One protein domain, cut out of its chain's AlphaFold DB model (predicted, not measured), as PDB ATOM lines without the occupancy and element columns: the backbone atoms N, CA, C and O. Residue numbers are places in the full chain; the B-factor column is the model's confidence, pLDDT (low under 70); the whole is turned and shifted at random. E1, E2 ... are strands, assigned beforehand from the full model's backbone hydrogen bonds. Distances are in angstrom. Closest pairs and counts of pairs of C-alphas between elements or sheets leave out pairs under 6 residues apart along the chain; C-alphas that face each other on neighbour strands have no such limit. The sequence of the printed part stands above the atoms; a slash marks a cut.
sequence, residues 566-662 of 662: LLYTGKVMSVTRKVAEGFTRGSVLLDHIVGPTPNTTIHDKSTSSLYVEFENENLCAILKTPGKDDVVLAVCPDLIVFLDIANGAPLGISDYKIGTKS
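AT A GLANCE: This is residues 566 to 662 of the 662 residues of the protein "Hydant_A_N domain-containing protein" of Monilinia fructigena (UniProt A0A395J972). A single twisted sheet of five antiparallel strands makes a wall, and the long last stretch of the chain, residues 636 to 662, folds back over one face of it while the other face is bare. Residues 595 to 604, in the link between E2 and E3, stick out as a loose arm beyond one end of the sheet. The printed part has 97 residues, with no named helix and five named strands, E1 to E5 along the chain, which are also in that order across the sheet. The class is all strand, though only 41 of the 97 residues are in named elements. The whole is compact, with a radius of gyration of the C-alphas of 14.1 A and spans of 48 by 33 by 23 A.

IN THESE COORDINATES: E1, residues 570 to 580, is the longest strand by residues and measures 28.1 A from first to last C-alpha; it begins at C-alpha 570, (-43.743, -50.939, -31.125), and bends by 60 degrees at residue 573. E2, residues 583 to 592, measures 28.9 A. E3 is residues 609 to 615, 20.2 A, and E4 is residues 617 to 624, 20.5 A. E5, residues 631 to 635, measures 11.2 A and ends at C-alpha 635, (-50.054, -55.535, -14.080).

HOW THE PARTS SIT: The five strands form a meander, each strand the antiparallel neighbour of the one before, and each consecutive pair is a hairpin. E1 and E5 are the edge strands. E2 and E3 stand at 169 degrees between their directions, with N 588 and O 612 within hydrogen-bond range at 2.9 A. E1 and E2 stand at 167 degrees, with N 578 and O 585 2.8 A apart. E3 and E4 stand at 157 degrees, with N 611 and O 622 2.9 A apart. E4 and E5 stand at 167 degrees, with N 633 and O 621 2.8 A apart. From edge to edge the strands' lines turn by 57 degrees. E1 and E5 are apart. Outside the named strands, residues 642 to 643 pair antiparallel with residues 650 to 651.

THE WHOLE: The two C-alphas farthest apart are those of Glu 581 and Thr 601, 48.8 A. Without residues 595 to 604, which stand free, the body spans 40 by 31 by 22 A. The printed part has no cut and ends at residue 662, the chain's last residue. The link from E2 to E3, 16 residues, is long; those from E1 to E2 and from E3 to E4 are tight. The mean pLDDT of the printed part is 74.0; 25 residues are under 70, among them residues 579 to 584 and 593 to 607.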
ATOM      1  N   LEU A 566     -41.533 -61.065 -23.652       89.12
ATOM      2  CA  LEU A 566     -41.771 -59.955 -24.574       89.12
ATOM      3  C   LEU A 566     -43.279 -59.706 -24.693       89.12
ATOM      4  O   LEU A 566     -43.991 -60.528 -25.266       89.12
ATOM      5  N   LEU A 567     -43.753 -58.577 -24.164       88.19
ATOM      6  CA  LEU A 567     -45.173 -58.212 -24.217       88.19
ATOM      7  C   LEU A 567     -45.567 -57.597 -25.564       88.19
ATOM      8  O   LEU A 567     -46.645 -57.882 -26.082       88.19
ATOM      9  N   TYR A 568     -44.717 -56.727 -26.117       89.38
ATOM     10  CA  TYR A 568     -45.001 -55.976 -27.339       89.38
ATOM     11  C   TYR A 568     -43.721 -55.385 -27.942       89.38
ATOM     12  O   TYR A 568     -42.766 -55.123 -27.218       89.38
ATOM     13  N   THR A 569     -43.716 -55.127 -29.252       89.50
ATOM     14  CA  THR A 569     -42.659 -54.365 -29.938       89.50
ATOM     15  C   THR A 569     -43.313 -53.296 -30.797       89.50
ATOM     16  O   THR A 569     -44.146 -53.599 -31.655       89.50
ATOM     17  N   GLY A 570     -42.966 -52.034 -30.568       86.75
ATOM     18  CA  GLY A 570     -43.743 -50.939 -31.125       86.75
ATOM     19  C   GLY A 570     -43.047 -49.592 -31.143       86.75
ATOM     20  O   GLY A 570     -41.973 -49.376 -30.588       86.75
ATOM     21  N   LYS A 571     -43.685 -48.650 -31.828       85.38
ATOM     22  CA  LYS A 571     -43.290 -47.249 -31.846       85.38
ATOM     23  C   LYS A 571     -44.223 -46.473 -30.934       85.38
ATOM     24  O   LYS A 571     -45.439 -46.579 -31.063       85.38
ATOM     25  N   VAL A 572     -43.655 -45.649 -30.065       83.31
ATOM     26  CA  VAL A 572     -44.407 -44.723 -29.220       83.31
ATOM     27  C   VAL A 572     -45.103 -43.685 -30.103       83.31
ATOM     28  O   VAL A 572     -44.447 -42.897 -30.793       83.31
ATOM     29  N   MET A 573     -46.433 -43.690 -30.071       82.75
ATOM     30  CA  MET A 573     -47.298 -42.809 -30.859       82.75
ATOM     31  C   MET A 573     -47.771 -41.601 -30.066       82.75
ATOM     32  O   MET A 573     -47.859 -40.503 -30.610       82.75
ATOM     33  N   SER A 574     -48.047 -41.786 -28.780       79.38
ATOM     34  CA  SER A 574     -48.403 -40.700 -27.878       79.38
ATOM     35  C   SER A 574     -47.892 -40.986 -26.474       79.38
ATOM     36  O   SER A 574     -47.737 -42.136 -26.062       79.38
ATOM     37  N   VAL A 575     -47.611 -39.907 -25.752       82.19
ATOM     38  CA  VAL A 575     -47.269 -39.933 -24.335       82.19
ATOM     39  C   VAL A 575     -48.052 -38.807 -23.684       82.19
ATOM     40  O   VAL A 575     -47.945 -37.660 -24.112       82.19
ATOM     41  N   THR A 576     -48.830 -39.121 -22.659       81.69
ATOM     42  CA  THR A 576     -49.467 -38.121 -21.803       81.69
ATOM     43  C   THR A 576     -48.747 -38.106 -20.469       81.69
ATOM     44  O   THR A 576     -48.414 -39.159 -19.930       81.69
ATOM     45  N   ARG A 577     -48.467 -36.916 -19.938       77.75
ATOM     46  CA  ARG A 577     -47.845 -36.750 -18.623       77.75
ATOM     47  C   ARG A 577     -48.522 -35.625 -17.877       77.75
ATOM     48  O   ARG A 577     -48.774 -34.562 -18.438       77.75
ATOM     49  N   LYS A 578     -48.762 -35.856 -16.599       73.19
ATOM     50  CA  LYS A 578     -49.239 -34.860 -15.657       73.19
ATOM     51  C   LYS A 578     -48.488 -35.046 -14.351       73.19
ATOM     52  O   LYS A 578     -48.532 -36.122 -13.758       73.19
ATOM     53  N   VAL A 579     -47.815 -33.994 -13.903       61.72
ATOM     54  CA  VAL A 579     -47.194 -33.966 -12.580       61.72
ATOM     55  C   VAL A 579     -48.224 -33.421 -11.598       61.72
ATOM     56  O   VAL A 579     -48.724 -32.312 -11.766       61.72
ATOM     57  N   ALA A 580     -48.596 -34.215 -10.600       57.47
ATOM     58  CA  ALA A 580     -49.532 -33.810  -9.557       57.47
ATOM     59  C   ALA A 580     -49.177 -34.500  -8.238       57.47
ATOM     60  O   ALA A 580     -48.857 -35.684  -8.225       57.47
ATOM     61  N   GLU A 581     -49.229 -33.753  -7.132       58.84
ATOM     62  CA  GLU A 581     -48.964 -34.265  -5.772       58.84
ATOM     63  C   GLU A 581     -47.612 -34.994  -5.607       58.84
ATOM     64  O   GLU A 581     -47.459 -35.829  -4.724       58.84
ATOM     65  N   GLY A 582     -46.631 -34.667  -6.453       54.12
ATOM     66  CA  GLY A 582     -45.295 -35.275  -6.461       54.12
ATOM     67  C   GLY A 582     -45.146 -36.567  -7.255       54.12
ATOM     68  O   GLY A 582     -44.064 -37.152  -7.283       54.12
ATOM     69  N   PHE A 583     -46.194 -36.949  -7.979       59.88
ATOM     70  CA  PHE A 583     -46.194 -38.079  -8.894       59.88
ATOM     71  C   PHE A 583     -46.265 -37.608 -10.342       59.88
ATOM     72  O   PHE A 583     -47.014 -36.686 -10.673       59.88
ATOM     73  N   THR A 584     -45.516 -38.273 -11.216       64.50
ATOM     74  CA  THR A 584     -45.660 -38.174 -12.669       64.50
ATOM     75  C   THR A 584     -46.613 -39.268 -13.123       64.50
ATOM     76  O   THR A 584     -46.231 -40.433 -13.224       64.50
ATOM     77  N   ARG A 585     -47.865 -38.890 -13.383       77.94
ATOM     78  CA  ARG A 585     -48.927 -39.783 -13.860       77.94
ATOM     79  C   ARG A 585     -49.116 -39.635 -15.353       77.94
ATOM     80  O   ARG A 585     -49.004 -38.530 -15.887       77.94
ATOM     81  N   GLY A 586     -49.458 -40.720 -16.024       84.94
ATOM     82  CA  GLY A 586     -49.690 -40.652 -17.451       84.94
ATOM     83  C   GLY A 586     -49.896 -41.995 -18.109       84.94
ATOM     84  O   GLY A 586     -50.133 -43.012 -17.459       84.94
ATOM     85  N   SER A 587     -49.819 -41.960 -19.431       88.50
ATOM     86  CA  SER A 587     -49.924 -43.151 -20.255       88.50
ATOM     87  C   SER A 587     -49.059 -43.032 -21.499       88.50
ATOM     88  O   SER A 587     -48.773 -41.929 -21.974       88.50
ATOM     89  N   VAL A 588     -48.653 -44.176 -22.034       89.94
ATOM     90  CA  VAL A 588     -47.960 -44.286 -23.313       89.94
ATOM     91  C   VAL A 588     -48.719 -45.245 -24.221       89.94
ATOM     92  O   VAL A 588     -49.156 -46.312 -23.793       89.94
ATOM     93  N   LEU A 589     -48.888 -44.849 -25.481       88.25
ATOM     94  CA  LEU A 589     -49.496 -45.677 -26.517       88.25
ATOM     95  C   LEU A 589     -48.433 -46.076 -27.538       88.25
ATOM     96  O   LEU A 589     -47.759 -45.214 -28.109       88.25
ATOM     97  N   LEU A 590     -48.321 -47.375 -27.793       90.44
ATOM     98  CA  LEU A 590     -47.430 -47.956 -28.783       90.44
ATOM     99  C   LEU A 590     -48.250 -48.574 -29.905       90.44
ATOM    100  O   LEU A 590     -49.197 -49.318 -29.660       90.44
ATOM    101  N   ASP A 591     -47.834 -48.307 -31.133       85.31
ATOM    102  CA  ASP A 591     -48.383 -48.954 -32.321       85.31
ATOM    103  C   ASP A 591     -47.341 -49.889 -32.937       85.31
ATOM    104  O   ASP A 591     -46.134 -49.736 -32.721       85.31
ATOM    105  N   HIS A 592     -47.804 -50.900 -33.663       78.81
ATOM    106  CA  HIS A 592     -46.936 -51.925 -34.228       78.81
ATOM    107  C   HIS A 592     -45.946 -51.308 -35.226       78.81
ATOM    108  O   HIS A 592     -46.316 -50.544 -36.119       78.81
ATOM    109  N   ILE A 593     -44.667 -51.675 -35.130       64.81
ATOM    110  CA  ILE A 593     -43.685 -51.309 -36.156       64.81
ATOM    111  C   ILE A 593     -43.888 -52.248 -37.345       64.81
ATOM    112  O   ILE A 593     -43.644 -53.446 -37.241       64.81
ATOM    113  N   VAL A 594     -44.330 -51.731 -38.492       49.31
ATOM    114  CA  VAL A 594     -44.272 -52.493 -39.749       49.31
ATOM    115  C   VAL A 594     -42.807 -52.525 -40.197       49.31
ATOM    116  O   VAL A 594     -42.310 -51.581 -40.807       49.31
ATOM    117  N   GLY A 595     -42.094 -53.584 -39.819       40.78
ATOM    118  CA  GLY A 595     -40.753 -53.923 -40.301       40.78
ATOM    119  C   GLY A 595     -40.781 -55.237 -41.093       40.78
ATOM    120  O   GLY A 595     -41.744 -55.992 -40.966       40.78
ATOM    121  N   PRO A 596     -39.764 -55.526 -41.926       32.81
ATOM    122  CA  PRO A 596     -39.755 -56.704 -42.783       32.81
ATOM    123  C   PRO A 596     -39.469 -57.955 -41.947       32.81
ATOM    124  O   PRO A 596     -38.326 -58.377 -41.802       32.81
ATOM    125  N   THR A 597     -40.504 -58.568 -41.382       32.38
ATOM    126  CA  THR A 597     -40.426 -59.961 -40.943       32.38
ATOM    127  C   THR A 597     -40.559 -60.866 -42.172       32.38
ATOM    128  O   THR A 597     -41.529 -60.746 -42.927       32.38
ATOM    129  N   PRO A 598     -39.615 -61.792 -42.421       34.25
ATOM    130  CA  PRO A 598     -39.834 -62.836 -43.405       34.25
ATOM    131  C   PRO A 598     -40.908 -63.775 -42.839       34.25
ATOM    132  O   PRO A 598     -40.665 -64.452 -41.846       34.25
ATOM    133  N   ASN A 599     -42.081 -63.800 -43.482       31.89
ATOM    134  CA  ASN A 599     -43.227 -64.700 -43.248       31.89
ATOM    135  C   ASN A 599     -44.414 -64.189 -42.415       31.89
ATOM    136  O   ASN A 599     -45.004 -64.955 -41.656       31.89
ATOM    137  N   THR A 600     -44.890 -62.971 -42.665       32.12
ATOM    138  CA  THR A 600     -46.306 -62.657 -42.398       32.12
ATOM    139  C   THR A 600     -46.973 -62.116 -43.655       32.12
ATOM    140  O   THR A 600     -46.716 -61.003 -44.103       32.12
ATOM    141  N   THR A 601     -47.799 -62.965 -44.265       30.56
ATOM    142  CA  THR A 601     -48.669 -62.666 -45.406       30.56
ATOM    143  C   THR A 601     -49.559 -61.451 -45.132       30.56
ATOM    144  O   THR A 601     -50.117 -61.302 -44.051       30.56
ATOM    145  N   ILE A 602     -49.705 -60.611 -46.160       35.69
ATOM    146  CA  ILE A 602     -50.229 -59.228 -46.199       35.69
ATOM    147  C   ILE A 602     -51.752 -59.101 -45.904       35.69
ATOM    148  O   ILE A 602     -52.400 -58.138 -46.300       35.69
ATOM    149  N   HIS A 603     -52.366 -60.034 -45.173       33.47
ATOM    150  CA  HIS A 603     -53.830 -60.104 -45.050       33.47
ATOM    151  C   HIS A 603     -54.406 -60.132 -43.629       33.47
ATOM    152  O   HIS A 603     -55.494 -60.668 -43.453       33.47
ATOM    153  N   ASP A 604     -53.785 -59.468 -42.648       36.38
ATOM    154  CA  ASP A 604     -54.519 -59.143 -41.415       36.38
ATOM    155  C   ASP A 604     -54.182 -57.745 -40.867       36.38
ATOM    156  O   ASP A 604     -53.170 -57.515 -40.208       36.38
ATOM    157  N   LYS A 605     -55.037 -56.768 -41.193       42.53
ATOM    158  CA  LYS A 605     -55.013 -55.397 -40.659       42.53
ATOM    159  C   LYS A 605     -55.816 -55.325 -39.354       42.53
ATOM    160  O   LYS A 605     -56.758 -54.542 -39.252       42.53
ATOM    161  N   SER A 606     -55.439 -56.098 -38.341       47.84
ATOM    162  CA  SER A 606     -55.743 -55.711 -36.960       47.84
ATOM    163  C   SER A 606     -54.466 -55.147 -36.350       47.84
ATOM    164  O   SER A 606     -53.676 -55.881 -35.763       47.84
ATOM    165  N   THR A 607     -54.216 -53.851 -36.539       68.00
ATOM    166  CA  THR A 607     -53.138 -53.148 -35.831       68.00
ATOM    167  C   THR A 607     -53.546 -53.046 -34.366       68.00
ATOM    168  O   THR A 607     -54.204 -52.093 -33.951       68.00
ATOM    169  N   SER A 608     -53.264 -54.099 -33.598       80.88
ATOM    170  CA  SER A 608     -53.296 -54.032 -32.143       80.88
ATOM    171  C   SER A 608     -52.341 -52.930 -31.689       80.88
ATOM    172  O   SER A 608     -51.327 -52.708 -32.339       80.88
ATOM    173  N   SER A 609     -52.655 -52.257 -30.593       90.56
ATOM    174  CA  SER A 609     -51.798 -51.248 -29.967       90.56
ATOM    175  C   SER A 609     -51.614 -51.599 -28.498       90.56
ATOM    176  O   SER A 609     -52.502 -52.204 -27.891       90.56
ATOM    177  N   LEU A 610     -50.469 -51.242 -27.925       93.56
ATOM    178  CA  LEU A 610     -50.223 -51.415 -26.499       93.56
ATOM    179  C   LEU A 610     -50.415 -50.079 -25.790       93.56
ATOM    180  O   LEU A 610     -49.751 -49.097 -26.112       93.56
ATOM    181  N   TYR A 611     -51.307 -50.053 -24.812       93.12
ATOM    182  CA  TYR A 611     -51.519 -48.919 -23.928       93.12
ATOM    183  C   TYR A 611     -50.949 -49.252 -22.552       93.12
ATOM    184  O   TYR A 611     -51.339 -50.255 -21.956       93.12
ATOM    185  N   VAL A 612     -50.022 -48.433 -22.057       91.56
ATOM    186  CA  VAL A 612     -49.399 -48.624 -20.742       91.56
ATOM    187  C   VAL A 612     -49.682 -47.423 -19.856       91.56
ATOM    188  O   VAL A 612     -49.405 -46.287 -20.239       91.56
ATOM    189  N   GLU A 613     -50.223 -47.678 -18.669       90.31
ATOM    190  CA  GLU A 613     -50.452 -46.671 -17.630       90.31
ATOM    191  C   GLU A 613     -49.268 -46.618 -16.670       90.31
ATOM    192  O   GLU A 613     -48.702 -47.658 -16.328       90.31
ATOM    193  N   PHE A 614     -48.911 -45.419 -16.207       82.69
ATOM    194  CA  PHE A 614     -47.801 -45.234 -15.277       82.69
ATOM    195  C   PHE A 614     -48.057 -44.152 -14.217       82.69
ATOM    196  O   PHE A 614     -48.753 -43.160 -14.451       82.69
ATOM    197  N   GLU A 615     -47.425 -44.323 -13.055       74.81
ATOM    198  CA  GLU A 615     -47.304 -43.344 -11.969       74.81
ATOM    199  C   GLU A 615     -45.901 -43.455 -11.364       74.81
ATOM    200  O   GLU A 615     -45.671 -44.314 -10.516       74.81
ATOM    201  N   ASN A 616     -44.950 -42.635 -11.821       67.44
ATOM    202  CA  ASN A 616     -43.501 -42.772 -11.555       67.44
ATOM    203  C   ASN A 616     -42.871 -44.134 -11.947       67.44
ATOM    204  O   ASN A 616     -41.665 -44.181 -12.168       67.44
ATOM    205  N   GLU A 617     -43.676 -45.182 -12.138       73.56
ATOM    206  CA  GLU A 617     -43.357 -46.511 -12.657       73.56
ATOM    207  C   GLU A 617     -44.520 -47.030 -13.534       73.56
ATOM    208  O   GLU A 617     -45.665 -46.594 -13.376       73.56
ATOM    209  N   ASN A 618     -44.247 -47.963 -14.450       81.94
ATOM    210  CA  ASN A 618     -45.254 -48.643 -15.265       81.94
ATOM    211  C   ASN A 618     -46.135 -49.559 -14.407       81.94
ATOM    212  O   ASN A 618     -45.648 -50.437 -13.691       81.94
ATOM    213  N   LEU A 619     -47.451 -49.366 -14.500       82.38
ATOM    214  CA  LEU A 619     -48.436 -50.023 -13.644       82.38
ATOM    215  C   LEU A 619     -49.182 -51.158 -14.338       82.38
ATOM    216  O   LEU A 619     -49.419 -52.202 -13.732       82.38
ATOM    217  N   CYS A 620     -49.608 -50.936 -15.579       89.56
ATOM    218  CA  CYS A 620     -50.498 -51.846 -16.291       89.56
ATOM    219  C   CYS A 620     -50.267 -51.737 -17.794       89.56
ATOM    220  O   CYS A 620     -50.234 -50.630 -18.327       89.56
ATOM    221  N   ALA A 621     -50.135 -52.879 -18.469       91.56
ATOM    222  CA  ALA A 621     -49.992 -52.980 -19.915       91.56
ATOM    223  C   ALA A 621     -51.233 -53.651 -20.518       91.56
ATOM    224  O   ALA A 621     -51.545 -54.803 -20.212       91.56
ATOM    225  N   ILE A 622     -51.934 -52.930 -21.392       94.75
ATOM    226  CA  ILE A 622     -53.228 -53.316 -21.961       94.75
ATOM    227  C   ILE A 622     -53.111 -53.385 -23.483       94.75
ATOM    228  O   ILE A 622     -52.827 -52.386 -24.147       94.75
ATOM    229  N   LEU A 623     -53.365 -54.563 -24.046       93.38
ATOM    230  CA  LEU A 623     -53.454 -54.770 -25.483       93.38
ATOM    231  C   LEU A 623     -54.837 -54.344 -25.976       93.38
ATOM    232  O   LEU A 623     -55.853 -54.956 -25.640       93.38
ATOM    233  N   LYS A 624     -54.859 -53.317 -26.819       90.88
ATOM    234  CA  LYS A 624     -56.065 -52.796 -27.461       90.88
ATOM    235  C   LYS A 624     -56.110 -53.277 -28.903       90.88
ATOM    236  O   LYS A 624     -55.286 -52.869 -29.722       90.88
ATOM    237  N   THR A 625     -57.072 -54.136 -29.225       88.69
ATOM    238  CA  THR A 625     -57.291 -54.617 -30.598       88.69
ATOM    239  C   THR A 625     -58.627 -54.090 -31.115       88.69
ATOM    240  O   THR A 625     -59.648 -54.335 -30.473       88.69
ATOM    241  N   PRO A 626     -58.671 -53.391 -32.267       84.06
ATOM    242  CA  PRO A 626     -59.922 -52.864 -32.805       84.06
ATOM    243  C   PRO A 626     -60.997 -53.951 -32.942       84.06
ATOM    244  O   PRO A 626     -60.769 -54.982 -33.574       84.06
ATOM    245  N   GLY A 627     -62.173 -53.717 -32.355       82.69
ATOM    246  CA  GLY A 627     -63.306 -54.648 -32.412       82.69
ATOM    247  C   GLY A 627     -63.213 -55.862 -31.478       82.69
ATOM    248  O   GLY A 627     -64.047 -56.758 -31.596       82.69
ATOM    249  N   LYS A 628     -62.235 -55.907 -30.567       88.44
ATOM    250  CA  LYS A 628     -62.148 -56.889 -29.475       88.44
ATOM    251  C   LYS A 628     -62.099 -56.172 -28.129       88.44
ATOM    252  O   LYS A 628     -61.768 -54.989 -28.073       88.44
ATOM    253  N   ASP A 629     -62.406 -56.907 -27.069       90.81
ATOM    254  CA  ASP A 629     -62.244 -56.412 -25.706       90.81
ATOM    255  C   ASP A 629     -60.761 -56.188 -25.376       90.81
ATOM    256  O   ASP A 629     -59.877 -56.882 -25.889       90.81
ATOM    257  N   ASP A 630     -60.505 -55.205 -24.514       92.69
ATOM    258  CA  ASP A 630     -59.173 -54.891 -24.005       92.69
ATOM    259  C   ASP A 630     -58.623 -56.078 -23.195       92.69
ATOM    260  O   ASP A 630     -59.292 -56.609 -22.306       92.69
ATOM    261  N   VAL A 631     -57.382 -56.482 -23.481       93.94
ATOM    262  CA  VAL A 631     -56.721 -57.603 -22.798       93.94
ATOM    263  C   VAL A 631     -55.559 -57.078 -21.966       93.94
ATOM    264  O   VAL A 631     -54.611 -56.513 -22.503       93.94
ATOM    265  N   VAL A 632     -55.606 -57.282 -20.651       93.81
ATOM    266  CA  VAL A 632     -54.485 -56.956 -19.758       93.81
ATOM    267  C   VAL A 632     -53.386 -58.002 -19.945       93.81
ATOM    268  O   VAL A 632     -53.630 -59.192 -19.751       93.81
ATOM    269  N   LEU A 633     -52.190 -57.562 -20.338       90.50
ATOM    270  CA  LEU A 633     -51.029 -58.434 -20.552       90.50
ATOM    271  C   LEU A 633     -50.150 -58.560 -19.307       90.50
ATOM    272  O   LEU A 633     -49.603 -59.630 -19.061       90.50
ATOM    273  N   ALA A 634     -49.999 -57.472 -18.551       86.38
ATOM    274  CA  ALA A 634     -49.212 -57.421 -17.322       86.38
ATOM    275  C   ALA A 634     -49.740 -56.315 -16.405       86.38
ATOM    276  O   ALA A 634     -50.198 -55.274 -16.886       86.38
ATOM    277  N   VAL A 635     -49.654 -56.521 -15.092       86.81
ATOM    278  CA  VAL A 635     -50.054 -55.535 -14.080       86.81
ATOM    279  C   VAL A 635     -49.171 -55.673 -12.846       86.81
ATOM    280  O   VAL A 635     -48.747 -56.775 -12.506       86.81
ATOM    281  N   CYS A 636     -48.900 -54.574 -12.139       74.00
ATOM    282  CA  CYS A 636     -48.233 -54.632 -10.837       74.00
ATOM    283  C   CYS A 636     -48.861 -55.726  -9.942       74.00
ATOM    284  O   CYS A 636     -50.086 -55.741  -9.783       74.00
ATOM    285  N   PRO A 637     -48.058 -56.624  -9.334       67.38
ATOM    286  CA  PRO A 637     -46.623 -56.504  -9.050       67.38
ATOM    287  C   PRO A 637     -45.656 -56.977 -10.154       67.38
ATOM    288  O   PRO A 637     -44.448 -56.979  -9.904       67.38
ATOM    289  N   ASP A 638     -46.120 -57.307 -11.364       76.94
ATOM    290  CA  ASP A 638     -45.236 -57.621 -12.499       76.94
ATOM    291  C   ASP A 638     -44.355 -56.415 -12.863       76.94
ATOM    292  O   ASP A 638     -44.829 -55.273 -12.898       76.94
ATOM    293  N   LEU A 639     -43.060 -56.636 -13.115       77.69
ATOM    294  CA  LEU A 639     -42.136 -55.578 -13.536       77.69
ATOM    295  C   LEU A 639     -42.266 -55.339 -15.048       77.69
ATOM    296  O   LEU A 639     -41.925 -56.207 -15.851       77.69
ATOM    297  N   ILE A 640     -42.745 -54.154 -15.432       82.25
ATOM    298  CA  ILE A 640     -42.972 -53.767 -16.830       82.25
ATOM    299  C   ILE A 640     -41.873 -52.785 -17.250       82.25
ATOM    300  O   ILE A 640     -41.827 -51.656 -16.768       82.25
ATOM    301  N   VAL A 641     -40.998 -53.204 -18.168       81.00
ATOM    302  CA  VAL A 641     -39.823 -52.426 -18.596       81.00
ATOM    303  C   VAL A 641     -39.901 -52.111 -20.083       81.00
ATOM    304  O   VAL A 641     -40.228 -52.975 -20.894       81.00
ATOM    305  N   PHE A 642     -39.558 -50.875 -20.440       82.38
ATOM    306  CA  PHE A 642     -39.374 -50.445 -21.824       82.38
ATOM    307  C   PHE A 642     -37.887 -50.498 -22.164       82.38
ATOM    308  O   PHE A 642     -37.067 -49.991 -21.399       82.38
ATOM    309  N   LEU A 643     -37.541 -51.090 -23.305       80.94
ATOM    310  CA  LEU A 643     -36.162 -51.228 -23.771       80.94
ATOM    311  C   LEU A 643     -36.035 -50.589 -25.150       80.94
ATOM    312  O   LEU A 643     -36.819 -50.892 -26.038       80.94
ATOM    313  N   ASP A 644     -35.036 -49.738 -25.367       78.50
ATOM    314  CA  ASP A 644     -34.752 -49.214 -26.705       78.50
ATOM    315  C   ASP A 644     -34.335 -50.363 -27.637       78.50
ATOM    316  O   ASP A 644     -33.344 -51.052 -27.387       78.50
ATOM    317  N   ILE A 645     -35.060 -50.558 -28.740       76.12
ATOM    318  CA  ILE A 645     -34.813 -51.672 -29.668       76.12
ATOM    319  C   ILE A 645     -33.412 -51.636 -30.299       76.12
ATOM    320  O   ILE A 645     -32.888 -52.667 -30.714       76.12
ATOM    321  N   ALA A 646     -32.799 -50.455 -30.414       70.44
ATOM    322  CA  ALA A 646     -31.513 -50.298 -31.084       70.44
ATOM    323  C   ALA A 646     -30.346 -50.772 -30.215       70.44
ATOM    324  O   ALA A 646     -29.319 -51.196 -30.743       70.44
ATOM    325  N   ASN A 647     -30.468 -50.666 -28.892       70.06
ATOM    326  CA  ASN A 647     -29.335 -50.876 -27.993       70.06
ATOM    327  C   ASN A 647     -29.676 -51.597 -26.681       70.06
ATOM    328  O   ASN A 647     -28.768 -51.854 -25.890       70.06
ATOM    329  N   GLY A 648     -30.940 -51.938 -26.439       71.50
ATOM    330  CA  GLY A 648     -31.416 -52.629 -25.243       71.50
ATOM    331  C   GLY A 648     -31.321 -51.811 -23.955       71.50
ATOM    332  O   GLY A 648     -31.401 -52.397 -22.881       71.50
ATOM    333  N   ALA A 649     -31.098 -50.494 -24.029       71.81
ATOM    334  CA  ALA A 649     -31.063 -49.641 -22.847       71.81
ATOM    335  C   ALA A 649     -32.473 -49.498 -22.249       71.81
ATOM    336  O   ALA A 649     -33.428 -49.298 -23.008       71.81
ATOM    337  N   PRO A 650     -32.617 -49.559 -20.913       70.94
ATOM    338  CA  PRO A 650     -33.895 -49.311 -20.268       70.94
ATOM    339  C   PRO A 650     -34.329 -47.854 -20.452       70.94
ATOM    340  O   PRO A 650     -33.518 -46.930 -20.384       70.94
ATOM    341  N   LEU A 651     -35.624 -47.653 -20.683       73.31
ATOM    342  CA  LEU A 651     -36.243 -46.342 -20.840       73.31
ATOM    343  C   LEU A 651     -37.089 -46.020 -19.606       73.31
ATOM    344  O   LEU A 651     -38.109 -46.668 -19.356       73.31
ATOM    345  N   GLY A 652     -36.691 -44.985 -18.865       71.75
ATOM    346  CA  GLY A 652     -37.497 -44.434 -17.780       71.75
ATOM    347  C   GLY A 652     -38.692 -43.632 -18.303       71.75
ATOM    348  O   GLY A 652     -38.737 -43.226 -19.465       71.75
ATOM    349  N   ILE A 653     -39.655 -43.322 -17.432       70.94
ATOM    350  CA  ILE A 653     -40.849 -42.543 -17.813       70.94
ATOM    351  C   ILE A 653     -40.490 -41.178 -18.399       70.94
ATOM    352  O   ILE A 653     -41.184 -40.699 -19.295       70.94
ATOM    353  N   SER A 654     -39.408 -40.545 -17.941       65.38
ATOM    354  CA  SER A 654     -38.883 -39.292 -18.506       65.38
ATOM    355  C   SER A 654     -38.365 -39.447 -19.942       65.38
ATOM    356  O   SER A 654     -38.360 -38.480 -20.703       65.38
ATOM    357  N   ASP A 655     -37.975 -40.656 -20.348       69.00
ATOM    358  CA  ASP A 655     -37.411 -40.937 -21.666       69.00
ATOM    359  C   ASP A 655     -38.446 -41.219 -22.750       69.00
ATOM    360  O   ASP A 655     -38.091 -41.165 -23.932       69.00
ATOM    361  N   TYR A 656     -39.712 -41.468 -22.396       74.31
ATOM    362  CA  TYR A 656     -40.751 -41.753 -23.388       74.31
ATOM    363  C   TYR A 656     -40.946 -40.556 -24.325       74.31
ATOM    364  O   TYR A 656     -41.359 -39.464 -23.934       74.31
ATOM    365  N   LYS A 657     -40.628 -40.732 -25.600       72.88
ATOM    366  CA  LYS A 657     -40.811 -39.689 -26.612       72.88
ATOM    367  C   LYS A 657     -41.578 -40.263 -27.779       72.88
ATOM    368  O   LYS A 657     -41.315 -41.397 -28.187       72.88
ATOM    369  N   ILE A 658     -42.482 -39.463 -28.337       70.75
ATOM    370  CA  ILE A 658     -43.126 -39.784 -29.610       70.75
ATOM    371  C   ILE A 658     -42.022 -40.087 -30.621       70.75
ATOM    372  O   ILE A 658     -41.048 -39.344 -30.734       70.75
ATOM    373  N   GLY A 659     -42.143 -41.211 -31.319       70.06
ATOM    374  CA  GLY A 659     -41.124 -41.645 -32.268       70.06
ATOM    375  C   GLY A 659     -40.204 -42.758 -31.777       70.06
ATOM    376  O   GLY A 659     -39.633 -43.455 -32.617       70.06
ATOM    377  N   THR A 660     -40.079 -42.943 -30.461       71.50
ATOM    378  CA  THR A 660     -39.185 -43.946 -29.860       71.50
ATOM    379  C   THR A 660     -39.640 -45.352 -30.230       71.50
ATOM    380  O   THR A 660     -40.835 -45.639 -30.178       71.50
ATOM    381  N   LYS A 661     -38.702 -46.218 -30.623       78.44
ATOM    382  CA  LYS A 661     -38.964 -47.633 -30.903       78.44
ATOM    383  C   LYS A 661     -38.550 -48.446 -29.681       78.44
ATOM    384  O   LYS A 661     -37.404 -48.319 -29.252       78.44
ATOM    385  N   SER A 662     -39.478 -49.225 -29.138       71.31
ATOM    386  CA  SER A 662     -39.309 -49.969 -27.892       71.31
ATOM    387  C   SER A 662     -39.862 -51.382 -27.975       71.31
ATOM    388  O   SER A 662     -40.718 -51.647 -28.854       71.31
TER     389      SER A 662